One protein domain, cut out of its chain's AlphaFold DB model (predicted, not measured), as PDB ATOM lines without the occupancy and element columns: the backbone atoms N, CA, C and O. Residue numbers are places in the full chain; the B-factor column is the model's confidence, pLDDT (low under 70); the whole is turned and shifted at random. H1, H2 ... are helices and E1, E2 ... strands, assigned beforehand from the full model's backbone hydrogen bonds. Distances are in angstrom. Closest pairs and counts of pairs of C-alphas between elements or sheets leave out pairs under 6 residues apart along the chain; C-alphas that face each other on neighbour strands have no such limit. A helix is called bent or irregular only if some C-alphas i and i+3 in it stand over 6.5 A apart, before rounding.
ATOM      1  N   LEU A  45     -52.223  11.956  24.922       92.50
ATOM      2  CA  LEU A  45     -50.789  11.713  25.023       92.50
ATOM      3  C   LEU A  45     -50.413  10.516  24.158       92.50
ATOM      4  O   LEU A  45     -51.090   9.489  24.195       92.50
ATOM      5  N   ILE A  46     -49.310  10.629  23.426       91.88
ATOM      6  CA  ILE A  46     -48.804   9.567  22.560       91.88
ATOM      7  C   ILE A  46     -47.359   9.217  22.895       91.88
ATOM      8  O   ILE A  46     -46.490  10.085  22.992       91.88
ATOM      9  N   ALA A  47     -47.098   7.922  23.051       89.81
ATOM     10  CA  ALA A  47     -45.756   7.371  22.976       89.81
ATOM     11  C   ALA A  47     -45.712   6.451  21.765       89.81
ATOM     12  O   ALA A  47     -46.272   5.354  21.778       89.81
ATOM     13  N   SER A  48     -45.079   6.948  20.712       83.19
ATOM     14  CA  SER A  48     -44.703   6.152  19.561       83.19
ATOM     15  C   SER A  48     -43.200   6.065  19.507       83.19
ATOM     16  O   SER A  48     -42.449   6.972  19.866       83.19
ATOM     17  N   ASP A  49     -42.756   4.932  19.059       73.12
ATOM     18  CA  ASP A  49     -41.365   4.679  18.871       73.12
ATOM     19  C   ASP A  49     -41.004   5.167  17.439       73.12
ATOM     20  O   ASP A  49     -39.918   5.717  17.241       73.12
ATOM     21  N   ASP A  50     -41.958   5.120  16.489       75.00
ATOM     22  CA  ASP A  50     -41.820   5.631  15.117       75.00
ATOM     23  C   ASP A  50     -41.916   7.170  15.097       75.00
ATOM     24  O   ASP A  50     -42.921   7.734  15.559       75.00
ATOM     25  N   PRO A  51     -40.875   7.871  14.597       76.25
ATOM     26  CA  PRO A  51     -40.826   9.324  14.559       76.25
ATOM     27  C   PRO A  51     -41.903   9.932  13.653       76.25
ATOM     28  O   PRO A  51     -42.382  11.026  13.966       76.25
ATOM     29  N   ASP A  52     -42.306   9.234  12.590       81.25
ATOM     30  CA  ASP A  52     -43.252   9.732  11.594       81.25
ATOM     31  C   ASP A  52     -44.658   9.848  12.188       81.25
ATOM     32  O   ASP A  52     -45.382  10.796  11.872       81.25
ATOM     33  N   VAL A  53     -45.005   8.986  13.153       85.56
ATOM     34  CA  VAL A  53     -46.279   9.038  13.893       85.56
ATOM     35  C   VAL A  53     -46.493  10.391  14.568       85.56
ATOM     36  O   VAL A  53     -47.609  10.897  14.593       85.56
ATOM     37  N   TYR A  54     -45.433  11.024  15.075       84.94
ATOM     38  CA  TYR A  54     -45.541  12.341  15.712       84.94
ATOM     39  C   TYR A  54     -45.764  13.490  14.724       84.94
ATOM     40  O   TYR A  54     -46.089  14.598  15.145       84.94
ATOM     41  N   SER A  55     -45.522  13.251  13.436       87.19
ATOM     42  CA  SER A  55     -45.736  14.218  12.356       87.19
ATOM     43  C   SER A  55     -46.966  13.907  11.502       87.19
ATOM     44  O   SER A  55     -47.316  14.702  10.630       87.19
ATOM     45  N   ALA A  56     -47.615  12.767  11.747       89.25
ATOM     46  CA  ALA A  56     -48.808  12.341  11.038       89.25
ATOM     47  C   ALA A  56     -49.966  13.318  11.277       89.25
ATOM     48  O   ALA A  56     -50.162  13.813  12.390       89.25
ATOM     49  N   ALA A  57     -50.749  13.585  10.230       90.50
ATOM     50  CA  ALA A  57     -51.858  14.535  10.296       90.50
ATOM     51  C   ALA A  57     -52.943  14.080  11.283       90.50
ATOM     52  O   ALA A  57     -53.559  14.902  11.950       90.50
ATOM     53  N   GLU A  58     -53.129  12.768  11.413       89.00
ATOM     54  CA  GLU A  58     -54.049  12.129  12.349       89.00
ATOM     55  C   GLU A  58     -53.665  12.383  13.818       89.00
ATOM     56  O   GLU A  58     -54.522  12.324  14.693       89.00
ATOM     57  N   MET A  59     -52.394  12.690  14.095       89.00
ATOM     58  CA  MET A  59     -51.852  12.883  15.445       89.00
ATOM     59  C   MET A  59     -51.592  14.357  15.788       89.00
ATOM     60  O   MET A  59     -50.895  14.643  16.760       89.00
ATOM     61  N   SER A  60     -52.151  15.304  15.025       87.38
ATOM     62  CA  SER A  60     -51.916  16.746  15.219       87.38
ATOM     63  C   SER A  60     -52.291  17.257  16.611       87.38
ATOM     64  O   SER A  60     -51.673  18.197  17.111       87.38
ATOM     65  N   ASP A  61     -53.291  16.630  17.228       87.12
ATOM     66  CA  ASP A  61     -53.859  17.034  18.516       87.12
ATOM     67  C   ASP A  61     -53.240  16.264  19.699       87.12
ATOM     68  O   ASP A  61     -53.618  16.479  20.854       87.12
ATOM     69  N   ALA A  62     -52.294  15.357  19.428       90.62
ATOM     70  CA  ALA A  62     -51.638  14.535  20.435       90.62
ATOM     71  C   ALA A  62     -50.286  15.129  20.863       90.62
ATOM     72  O   ALA A  62     -49.450  15.515  20.047       90.62
ATOM     73  N   GLU A  63     -50.025  15.150  22.171       89.50
ATOM     74  CA  GLU A  63     -48.734  15.560  22.727       89.50
ATOM     75  C   GLU A  63     -47.856  14.335  23.029       89.50
ATOM     76  O   GLU A  63     -48.335  13.301  23.493       89.50
ATOM     77  N   LYS A  64     -46.536  14.438  22.817       88.12
ATOM     78  CA  LYS A  64     -45.612  13.344  23.167       88.12
ATOM     79  C   LYS A  64     -45.657  13.071  24.667       88.12
ATOM     80  O   LYS A  64     -45.484  14.002  25.442       88.12
ATOM     81  N   ALA A  65     -45.730  11.813  25.092       87.25
ATOM     82  CA  ALA A  65     -45.707  11.452  26.513       87.25
ATOM     83  C   ALA A  65     -44.498  12.070  27.251       87.25
ATOM     84  O   ALA A  65     -44.624  12.619  28.343       87.25
ATOM     85  N   GLN A  66     -43.329  12.090  26.607       77.00
ATOM     86  CA  GLN A  66     -42.103  12.672  27.166       77.00
ATOM     87  C   GLN A  66     -42.169  14.192  27.392       77.00
ATOM     88  O   GLN A  66     -41.405  14.708  28.212       77.00
ATOM     89  N   SER A  67     -43.083  14.925  26.735       80.62
ATOM     90  CA  SER A  67     -43.278  16.363  26.994       80.62
ATOM     91  C   SER A  67     -43.717  16.611  28.442       80.62
ATOM     92  O   SER A  67     -43.287  17.587  29.061       80.62
ATOM     93  N   MET A  68     -44.470  15.669  29.020       74.62
ATOM     94  CA  MET A  68     -44.993  15.733  30.387       74.62
ATOM     95  C   MET A  68     -43.900  15.577  31.450       74.62
ATOM     96  O   MET A  68     -44.041  16.039  32.579       74.62
ATOM     97  N   ILE A  69     -42.772  14.964  31.088       68.19
ATOM     98  CA  ILE A  69     -41.655  14.690  31.999       68.19
ATOM     99  C   ILE A  69     -40.743  15.919  32.154       68.19
ATOM    100  O   ILE A  69     -40.049  16.065  33.165       68.19
ATOM    101  N   SER A  70     -40.758  16.838  31.187       56.12
ATOM    102  CA  SER A  70     -39.802  17.947  31.039       56.12
ATOM    103  C   SER A  70     -39.722  18.915  32.237       56.12
ATOM    104  O   SER A  70     -38.666  19.497  32.479       56.12
ATOM    105  N   LEU A  71     -40.783  19.066  33.042       48.34
ATOM    106  CA  LEU A  71     -40.825  20.079  34.114       48.34
ATOM    107  C   LEU A  71     -40.205  19.630  35.451       48.34
ATOM    108  O   LEU A  71     -39.604  20.445  36.145       48.34
ATOM    109  N   VAL A  72     -40.307  18.346  35.804       45.56
ATOM    110  CA  VAL A  72     -39.764  17.793  37.066       45.56
ATOM    111  C   VAL A  72     -38.455  17.041  36.827       45.56
ATOM    112  O   VAL A  72     -37.582  17.005  37.693       45.56
ATOM    113  N   SER A  73     -38.276  16.469  35.633       51.62
ATOM    114  CA  SER A  73     -37.051  15.742  35.312       51.62
ATOM    115  C   SER A  73     -35.867  16.664  35.090       51.62
ATOM    116  O   SER A  73     -34.807  16.297  35.557       51.62
ATOM    117  N   LYS A  74     -36.000  17.845  34.465       51.06
ATOM    118  CA  LYS A  74     -34.844  18.728  34.212       51.06
ATOM    119  C   LYS A  74     -34.084  19.060  35.491       51.06
ATOM    120  O   LYS A  74     -32.891  18.826  35.554       51.06
ATOM    121  N   THR A  75     -34.769  19.469  36.555       53.62
ATOM    122  CA  THR A  75     -34.117  19.823  37.826       53.62
ATOM    123  C   THR A  75     -33.472  18.619  38.522       53.62
ATOM    124  O   THR A  75     -32.381  18.742  39.076       53.62
ATOM    125  N   LEU A  76     -34.097  17.439  38.457       56.47
ATOM    126  CA  LEU A  76     -33.556  16.198  39.026       56.47
ATOM    127  C   LEU A  76     -32.434  15.586  38.169       56.47
ATOM    128  O   LEU A  76     -31.478  15.038  38.715       56.47
ATOM    129  N   LEU A  77     -32.525  15.682  36.841       50.75
ATOM    130  CA  LEU A  77     -31.510  15.225  35.895       50.75
ATOM    131  C   LEU A  77     -30.305  16.162  35.920       50.75
ATOM    132  O   LEU A  77     -29.187  15.659  35.922       50.75
ATOM    133  N   ASP A  78     -30.508  17.478  36.014       50.03
ATOM    134  CA  ASP A  78     -29.451  18.484  36.178       50.03
ATOM    135  C   ASP A  78     -28.724  18.270  37.515       50.03
ATOM    136  O   ASP A  78     -27.496  18.231  37.559       50.03
ATOM    137  N   ALA A  79     -29.459  17.996  38.600       55.56
ATOM    138  CA  ALA A  79     -28.866  17.626  39.887       55.56
ATOM    139  C   ALA A  79     -28.088  16.292  39.824       55.56
ATOM    140  O   ALA A  79     -27.000  16.173  40.392       55.56
ATOM    141  N   ALA A  80     -28.603  15.288  39.107       52.66
ATOM    142  CA  ALA A  80     -27.963  13.976  38.972       52.66
ATOM    143  C   ALA A  80     -26.754  13.969  38.013       52.66
ATOM    144  O   ALA A  80     -25.798  13.221  38.229       52.66
ATOM    145  N   THR A  81     -26.777  14.786  36.957       50.09
ATOM    146  CA  THR A  81     -25.666  14.960  36.003       50.09
ATOM    147  C   THR A  81     -24.555  15.826  36.590       50.09
ATOM    148  O   THR A  81     -23.385  15.464  36.440       50.09
ATOM    149  N   ALA A  82     -24.894  16.869  37.359       50.97
ATOM    150  CA  ALA A  82     -23.937  17.635  38.160       50.97
ATOM    151  C   ALA A  82     -23.221  16.756  39.203       50.97
ATOM    152  O   ALA A  82     -22.009  16.871  39.376       50.97
ATOM    153  N   ALA A  83     -23.931  15.811  39.830       54.12
ATOM    154  CA  ALA A  83     -23.343  14.855  40.773       54.12
ATOM    155  C   ALA A  83     -22.400  13.816  40.122       54.12
ATOM    156  O   ALA A  83     -21.605  13.192  40.823       54.12
ATOM    157  N   TRP A  97     -37.653   4.154  16.854       43.44
ATOM    158  CA  TRP A  97     -37.907   2.749  17.112       43.44
ATOM    159  C   TRP A  97     -39.094   2.353  16.211       43.44
ATOM    160  O   TRP A  97     -40.041   3.102  16.115       43.44
ATOM    161  N   GLU A  98     -39.087   1.249  15.476       39.59
ATOM    162  CA  GLU A  98     -40.223   0.885  14.604       39.59
ATOM    163  C   GLU A  98     -41.079  -0.247  15.230       39.59
ATOM    164  O   GLU A  98     -40.813  -1.411  14.968       39.59
ATOM    165  N   GLY A  99     -42.081   0.070  16.062       39.28
ATOM    166  CA  GLY A  99     -43.332  -0.650  16.406       39.28
ATOM    167  C   GLY A  99     -43.610  -1.090  17.851       39.28
ATOM    168  O   GLY A  99     -44.307  -2.072  18.105       39.28
ATOM    169  N   GLY A 100     -43.182  -0.295  18.818       49.44
ATOM    170  CA  GLY A 100     -43.243  -0.549  20.248       49.44
ATOM    171  C   GLY A 100     -41.943  -1.185  20.729       49.44
ATOM    172  O   GLY A 100     -40.989  -1.355  19.975       49.44
ATOM    173  N   PHE A 101     -41.869  -1.554  22.012       56.38
ATOM    174  CA  PHE A 101     -40.683  -2.244  22.528       56.38
ATOM    175  C   PHE A 101     -40.568  -3.641  21.910       56.38
ATOM    176  O   PHE A 101     -41.053  -4.632  22.463       56.38
ATOM    177  N   PHE A 102     -39.927  -3.710  20.746       58.81
ATOM    178  CA  PHE A 102     -39.543  -4.956  20.125       58.81
ATOM    179  C   PHE A 102     -38.264  -5.448  20.779       58.81
ATOM    180  O   PHE A 102     -37.216  -4.798  20.660       58.81
ATOM    181  N   PRO A 103     -38.318  -6.607  21.453       64.44
ATOM    182  CA  PRO A 103     -37.145  -7.148  22.109       64.44
ATOM    183  C   PRO A 103     -36.008  -7.331  21.100       64.44
ATOM    184  O   PRO A 103     -34.875  -6.987  21.407       64.44
ATOM    185  N   ASP A 104     -36.299  -7.778  19.878       64.81
ATOM    186  CA  ASP A 104     -35.272  -8.067  18.874       64.81
ATOM    187  C   ASP A 104     -34.506  -6.816  18.425       64.81
ATOM    188  O   ASP A 104     -33.289  -6.872  18.257       64.81
ATOM    189  N   MET A 105     -35.180  -5.667  18.316       67.62
ATOM    190  CA  MET A 105     -34.533  -4.389  18.006       67.62
ATOM    191  C   MET A 105     -33.716  -3.866  19.190       67.62
ATOM    192  O   MET A 105     -32.595  -3.395  19.023       67.62
ATOM    193  N   PHE A 106     -34.234  -4.011  20.411       74.88
ATOM    194  CA  PHE A 106     -33.486  -3.689  21.625       74.88
ATOM    195  C   PHE A 106     -32.198  -4.510  21.744       74.88
ATOM    196  O   PHE A 106     -31.123  -3.972  22.027       74.88
ATOM    197  N   TRP A 107     -32.282  -5.814  21.489       74.50
ATOM    198  CA  TRP A 107     -31.131  -6.708  21.558       74.50
ATOM    199  C   TRP A 107     -30.166  -6.523  20.381       74.50
ATOM    200  O   TRP A 107     -28.968  -6.747  20.566       74.50
ATOM    201  N   SER A 108     -30.630  -6.039  19.225       72.94
ATOM    202  CA  SER A 108     -29.774  -5.736  18.070       72.94
ATOM    203  C   SER A 108     -29.027  -4.401  18.172       72.94
ATOM    204  O   SER A 108     -28.094  -4.172  17.403       72.94
ATOM    205  N   LEU A 109     -29.356  -3.528  19.134       75.12
ATOM    206  CA  LEU A 109     -28.634  -2.265  19.312       75.12
ATOM    207  C   LEU A 109     -27.144  -2.485  19.572       75.12
ATOM    208  O   LEU A 109     -26.749  -3.125  20.550       75.12
ATOM    209  N   GLY A 110     -26.331  -1.888  18.701       68.31
ATOM    210  CA  GLY A 110     -24.878  -2.008  18.720       68.31
ATOM    211  C   GLY A 110     -24.358  -3.360  18.229       68.31
ATOM    212  O   GLY A 110     -23.168  -3.628  18.402       68.31
ATOM    213  N   ALA A 111     -25.220  -4.212  17.657       65.00
ATOM    214  CA  ALA A 111     -24.796  -5.458  17.034       65.00
ATOM    215  C   ALA A 111     -23.921  -5.144  15.812       65.00
ATOM    216  O   ALA A 111     -24.205  -4.193  15.074       65.00
ATOM    217  N   PRO A 112     -22.853  -5.920  15.577       60.38
ATOM    218  CA  PRO A 112     -22.080  -5.774  14.357       60.38
ATOM    219  C   PRO A 112     -22.960  -6.139  13.146       60.38
ATOM    220  O   PRO A 112     -23.880  -6.955  13.265       60.38
ATOM    221  N   VAL A 137     -24.515 -18.253  15.147       49.62
ATOM    222  CA  VAL A 137     -25.734 -18.092  15.985       49.62
ATOM    223  C   VAL A 137     -25.426 -18.097  17.498       49.62
ATOM    224  O   VAL A 137     -26.176 -17.556  18.304       49.62
ATOM    225  N   THR A 138     -24.292 -18.663  17.913       50.78
ATOM    226  CA  THR A 138     -23.801 -18.603  19.302       50.78
ATOM    227  C   THR A 138     -23.295 -17.215  19.706       50.78
ATOM    228  O   THR A 138     -23.224 -16.898  20.893       50.78
ATOM    229  N   ASP A 139     -22.956 -16.374  18.733       58.69
ATOM    230  CA  ASP A 139     -22.395 -15.042  18.940       58.69
ATOM    231  C   ASP A 139     -23.501 -13.999  19.200       58.69
ATOM    232  O   ASP A 139     -23.288 -13.020  19.911       58.69
ATOM    233  N   THR A 140     -24.733 -14.229  18.722       59.44
ATOM    234  CA  THR A 140     -25.876 -13.335  18.991       59.44
ATOM    235  C   THR A 140     -26.338 -13.396  20.445       59.44
ATOM    236  O   THR A 140     -26.604 -12.356  21.040       59.44
ATOM    237  N   GLU A 141     -26.379 -14.586  21.052       63.06
ATOM    238  CA  GLU A 141     -26.677 -14.740  22.487       63.06
ATOM    239  C   GLU A 141     -25.533 -14.198  23.359       63.06
ATOM    240  O   GLU A 141     -25.768 -13.521  24.362       63.06
ATOM    241  N   SER A 142     -24.281 -14.410  22.935       68.00
ATOM    242  CA  SER A 142     -23.114 -13.800  23.578       68.00
ATOM    243  C   SER A 142     -23.215 -12.272  23.565       68.00
ATOM    244  O   SER A 142     -23.148 -11.652  24.621       68.00
ATOM    245  N   PHE A 143     -23.494 -11.664  22.410       71.94
ATOM    246  CA  PHE A 143     -23.682 -10.219  22.260       71.94
ATOM    247  C   PHE A 143     -24.901  -9.676  23.029       71.94
ATOM    248  O   PHE A 143     -24.908  -8.540  23.518       71.94
ATOM    249  N   ARG A 144     -25.960 -10.481  23.162       71.88
ATOM    250  CA  ARG A 144     -27.153 -10.125  23.933       71.88
ATOM    251  C   ARG A 144     -26.808  -9.898  25.402       71.88
ATOM    252  O   ARG A 144     -27.157  -8.850  25.944       71.88
ATOM    253  N   PHE A 145     -26.094 -10.838  26.017       78.06
ATOM    254  CA  PHE A 145     -25.778 -10.808  27.450       78.06
ATOM    255  C   PHE A 145     -24.418 -10.181  27.785       78.06
ATOM    256  O   PHE A 145     -24.206  -9.762  28.920       78.06
ATOM    257  N   HIS A 146     -23.531 -10.044  26.801       81.62
ATOM    258  CA  HIS A 146     -22.210  -9.424  26.919       81.62
ATOM    259  C   HIS A 146     -22.004  -8.369  25.813       81.62
ATOM    260  O   HIS A 146     -21.127  -8.518  24.959       81.62
ATOM    261  N   PRO A 147     -22.818  -7.295  25.791       82.75
ATOM    262  CA  PRO A 147     -22.669  -6.227  24.809       82.75
ATOM    263  C   PRO A 147     -21.362  -5.446  25.007       82.75
ATOM    264  O   PRO A 147     -20.810  -5.380  26.110       82.75
ATOM    265  N   SER A 148     -20.898  -4.774  23.950       82.62
ATOM    266  CA  SER A 148     -19.862  -3.742  24.090       82.62
ATOM    267  C   SER A 148     -20.350  -2.591  24.982       82.62
ATOM    268  O   SER A 148     -21.550  -2.424  25.217       82.62
ATOM    269  N   LYS A 149     -19.429  -1.751  25.473       83.88
ATOM    270  CA  LYS A 149     -19.788  -0.593  26.313       83.88
ATOM    271  C   LYS A 149     -20.701   0.384  25.571       83.88
ATOM    272  O   LYS A 149     -21.601   0.968  26.167       83.88
ATOM    273  N   GLU A 150     -20.481   0.545  24.272       81.50
ATOM    274  CA  GLU A 150     -21.260   1.408  23.392       81.50
ATOM    275  C   GLU A 150     -22.669   0.842  23.184       81.50
ATOM    276  O   GLU A 150     -23.650   1.566  23.345       81.50
ATOM    277  N   ALA A 151     -22.778  -0.463  22.911       81.19
ATOM    278  CA  ALA A 151     -24.056  -1.155  22.768       81.19
ATOM    279  C   ALA A 151     -24.872  -1.115  24.070       81.19
ATOM    280  O   ALA A 151     -26.067  -0.821  24.047       81.19
ATOM    281  N   LEU A 152     -24.222  -1.336  25.218       84.00
ATOM    282  CA  LEU A 152     -24.865  -1.223  26.525       84.00
ATOM    283  C   LEU A 152     -25.407   0.190  26.757       84.00
ATOM    284  O   LEU A 152     -26.557   0.344  27.154       84.00
ATOM    285  N   ARG A 153     -24.619   1.223  26.439       83.06
ATOM    286  CA  ARG A 153     -25.038   2.623  26.585       83.06
ATOM    287  C   ARG A 153     -26.234   2.976  25.696       83.06
ATOM    288  O   ARG A 153     -27.117   3.706  26.136       83.06
ATOM    289  N   LEU A 154     -26.285   2.454  24.469       81.62
ATOM    290  CA  LEU A 154     -27.443   2.620  23.582       81.62
ATOM    291  C   LEU A 154     -28.691   1.943  24.160       81.62
ATOM    292  O   LEU A 154     -29.752   2.562  24.226       81.62
ATOM    293  N   ARG A 155     -28.560   0.706  24.646       84.38
ATOM    294  CA  ARG A 155     -29.659  -0.019  25.302       84.38
ATOM    295  C   ARG A 155     -30.148   0.695  26.562       84.38
ATOM    296  O   ARG A 155     -31.352   0.787  26.774       84.38
ATOM    297  N   GLU A 156     -29.249   1.245  27.376       84.06
ATOM    298  CA  GLU A 156     -29.614   2.029  28.563       84.06
ATOM    299  C   GLU A 156     -30.460   3.256  28.211       84.06
ATOM    300  O   GLU A 156     -31.448   3.538  28.891       84.06
ATOM    301  N   LEU A 157     -30.094   3.977  27.147       81.69
ATOM    302  CA  LEU A 157     -30.839   5.156  26.706       81.69
ATOM    303  C   LEU A 157     -32.256   4.817  26.286       81.69
ATOM    304  O   LEU A 157     -33.215   5.454  26.717       81.69
ATOM    305  N   VAL A 158     -32.367   3.784  25.468       79.31
ATOM    306  CA  VAL A 158     -33.632   3.332  24.910       79.31
ATOM    307  C   VAL A 158     -34.522   2.767  25.998       79.31
ATOM    308  O   VAL A 158     -35.686   3.142  26.104       79.31
ATOM    309  N   GLY A 159     -33.974   1.881  26.832       81.31
ATOM    310  CA  GLY A 159     -34.713   1.290  27.940       81.31
ATOM    311  C   GLY A 159     -35.233   2.367  28.888       81.31
ATOM    312  O   GLY A 159     -36.378   2.303  29.324       81.31
ATOM    313  N   ARG A 160     -34.431   3.409  29.152       82.44
ATOM    314  CA  ARG A 160     -34.870   4.566  29.940       82.44
ATOM    315  C   ARG A 160     -36.010   5.323  29.259       82.44
ATOM    316  O   ARG A 160     -36.980   5.627  29.943       82.44
ATOM    317  N   ALA A 161     -35.900   5.632  27.968       80.81
ATOM    318  CA  ALA A 161     -36.954   6.330  27.229       80.81
ATOM    319  C   ALA A 161     -38.275   5.545  27.266       80.81
ATOM    320  O   ALA A 161     -39.305   6.092  27.647       80.81
ATOM    321  N   TYR A 162     -38.216   4.235  27.020       84.00
ATOM    322  CA  TYR A 162     -39.381   3.356  27.078       84.00
ATOM    323  C   TYR A 162     -40.041   3.318  28.467       84.00
ATOM    324  O   TYR A 162     -41.260   3.421  28.591       84.00
ATOM    325  N   LEU A 163     -39.248   3.206  29.540       86.62
ATOM    326  CA  LEU A 163     -39.778   3.225  30.908       86.62
ATOM    327  C   LEU A 163     -40.389   4.579  31.283       86.62
ATOM    328  O   LEU A 163     -41.358   4.624  32.038       86.62
ATOM    329  N   LEU A 164     -39.828   5.675  30.771       85.38
ATOM    330  CA  LEU A 164     -40.371   7.018  30.956       85.38
ATOM    331  C   LEU A 164     -41.727   7.174  30.259       85.38
ATOM    332  O   LEU A 164     -42.662   7.679  30.876       85.38
ATOM    333  N   ASP A 165     -41.856   6.673  29.032       87.94
ATOM    334  CA  ASP A 165     -43.130   6.650  28.310       87.94
ATOM    335  C   ASP A 165     -44.191   5.861  29.083       87.94
ATOM    336  O   ASP A 165     -45.291   6.362  29.315       87.94
ATOM    337  N   LEU A 166     -43.845   4.663  29.571       90.44
ATOM    338  CA  LEU A 166     -44.740   3.864  30.412       90.44
ATOM    339  C   LEU A 166     -45.124   4.590  31.706       90.44
ATOM    340  O   LEU A 166     -46.281   4.537  32.112       90.44
ATOM    341  N   ALA A 167     -44.181   5.273  32.358       90.31
ATOM    342  CA  ALA A 167     -44.441   5.992  33.604       90.31
ATOM    343  C   ALA A 167     -45.420   7.161  33.424       90.31
ATOM    344  O   ALA A 167     -46.186   7.449  34.343       90.31
ATOM    345  N   VAL A 168     -45.406   7.817  32.260       89.25
ATOM    346  CA  VAL A 168     -46.377   8.864  31.913       89.25
ATOM    347  C   VAL A 168     -47.713   8.251  31.529       89.25
ATOM    348  O   VAL A 168     -48.734   8.590  32.120       89.25
ATOM    349  N   LEU A 169     -47.716   7.332  30.561       92.25
ATOM    350  CA  LEU A 169     -48.950   6.745  30.043       92.25
ATOM    351  C   LEU A 169     -49.696   5.933  31.106       92.25
ATOM    352  O   LEU A 169     -50.921   5.932  31.128       92.25
ATOM    353  N   GLY A 170     -48.984   5.291  32.032       92.06
ATOM    354  CA  GLY A 170     -49.590   4.561  33.145       92.06
ATOM    355  C   GLY A 170     -50.292   5.452  34.174       92.06
ATOM    356  O   GLY A 170     -51.052   4.936  34.986       92.06
ATOM    357  N   GLN A 171     -50.064   6.770  34.148       91.19
ATOM    358  CA  GLN A 171     -50.792   7.739  34.977       91.19
ATOM    359  C   GLN A 171     -52.009   8.346  34.268       91.19
ATOM    360  O   GLN A 171     -52.741   9.113  34.891       91.19
ATOM    361  N   ALA A 172     -52.235   8.022  32.992       92.12
ATOM    362  CA  ALA A 172     -53.380   8.523  32.248       92.12
ATOM    363  C   ALA A 172     -54.710   7.995  32.815       92.12
ATOM    364  O   ALA A 172     -54.774   6.954  33.477       92.12
TER     365      ALA A 172
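Overview. This is residues 45 to 83, 97 to 112 and 137 to 172 of the 216 residues of an uncharacterized protein of Ajellomyces capsulatus (strain H143) (UniProt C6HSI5). What does a first look show? One long helix, H5, makes the spine of a loose, flat model; H2 joins it near its last residues, and residues 70 to 83 stick out as a free arm. H3 packs on H5 farther back, H4 lies beyond H5's first residues, and H1 and E1 with their loops make a small lobe near the other end. What is it made of? The printed part has 91 residues, with five named helices and one named strand in the order H1 E1 H2 H3 H4 H5, and its class is mostly helix. How large is it? The radius of gyration of the C-alphas is 15.8 A, and the spans are 46 by 39 by 21 A.

Along the chain. Where do the first elements lie? H1 is residues 52 to 55, with C-alpha 52 at (-43.252, 9.732, 11.594); E1 is residues 62 to 64, and H2, residues 65 to 82, is 25.5 A long. Is H2 even along its length? It is irregular, with C-alphas 68 and 71 7.1 A apart, and it has a kink of 66 degrees near residue 72. What follows? H3 is residues 103 to 108, H4 is residues 137 to 145 with 13.6 A, and H5 is residues 149 to 169 with 30.3 A, ending at C-alpha 169 (-48.950, 6.745, 30.043).

Arrangement. What is beside E1? E1 pairs with no named strand, but residues 45 to 46 pair with its residues 63 to 64, parallel. How does H2 meet H5? They touch through residues 65 to 69 and 164 to 169 alone, opposite ways at a steep tilt of 50 degrees; the closest C-alphas, of Ala 65 and Asp 165, are 5.7 A apart. Where does H3 stand? H3 and H5 only just touch, with 3 pairs of C-alphas within 8 A, the closest being those of Phe 106 and Arg 155 at 6.5 A, and run opposite ways at a shallow tilt of 27 degrees. H3 and H4 are close but not clearly touching, about perpendicular at 79 degrees, with the C-alphas of Trp 107 and Arg 144 closest at 5.8 A, while H4 and H5 are apart. Are the helix backbones complete? Every O i to N i+4 pair is within hydrogen-bond range in H3 and H5, against 7 of 14 in H2 and 4 of 5 in H4; H1 is too short for such a pair.

Size, cuts and confidence. Where is the chain cut? Residues 84 to 96 are not printed, with 30.3 A between C-alphas 83 and 97, nor are residues 113 to 136, with 13.0 A between C-alphas 112 and 137. Which links are printed whole? E1 to H2 and H4 to H5 are tight, and H1 to E1 is short. Where is confidence low? The mean pLDDT of the printed part is 73.4, and residues 69 to 83, 97 to 105, 110 to 112 and 137 to 142 are under 70.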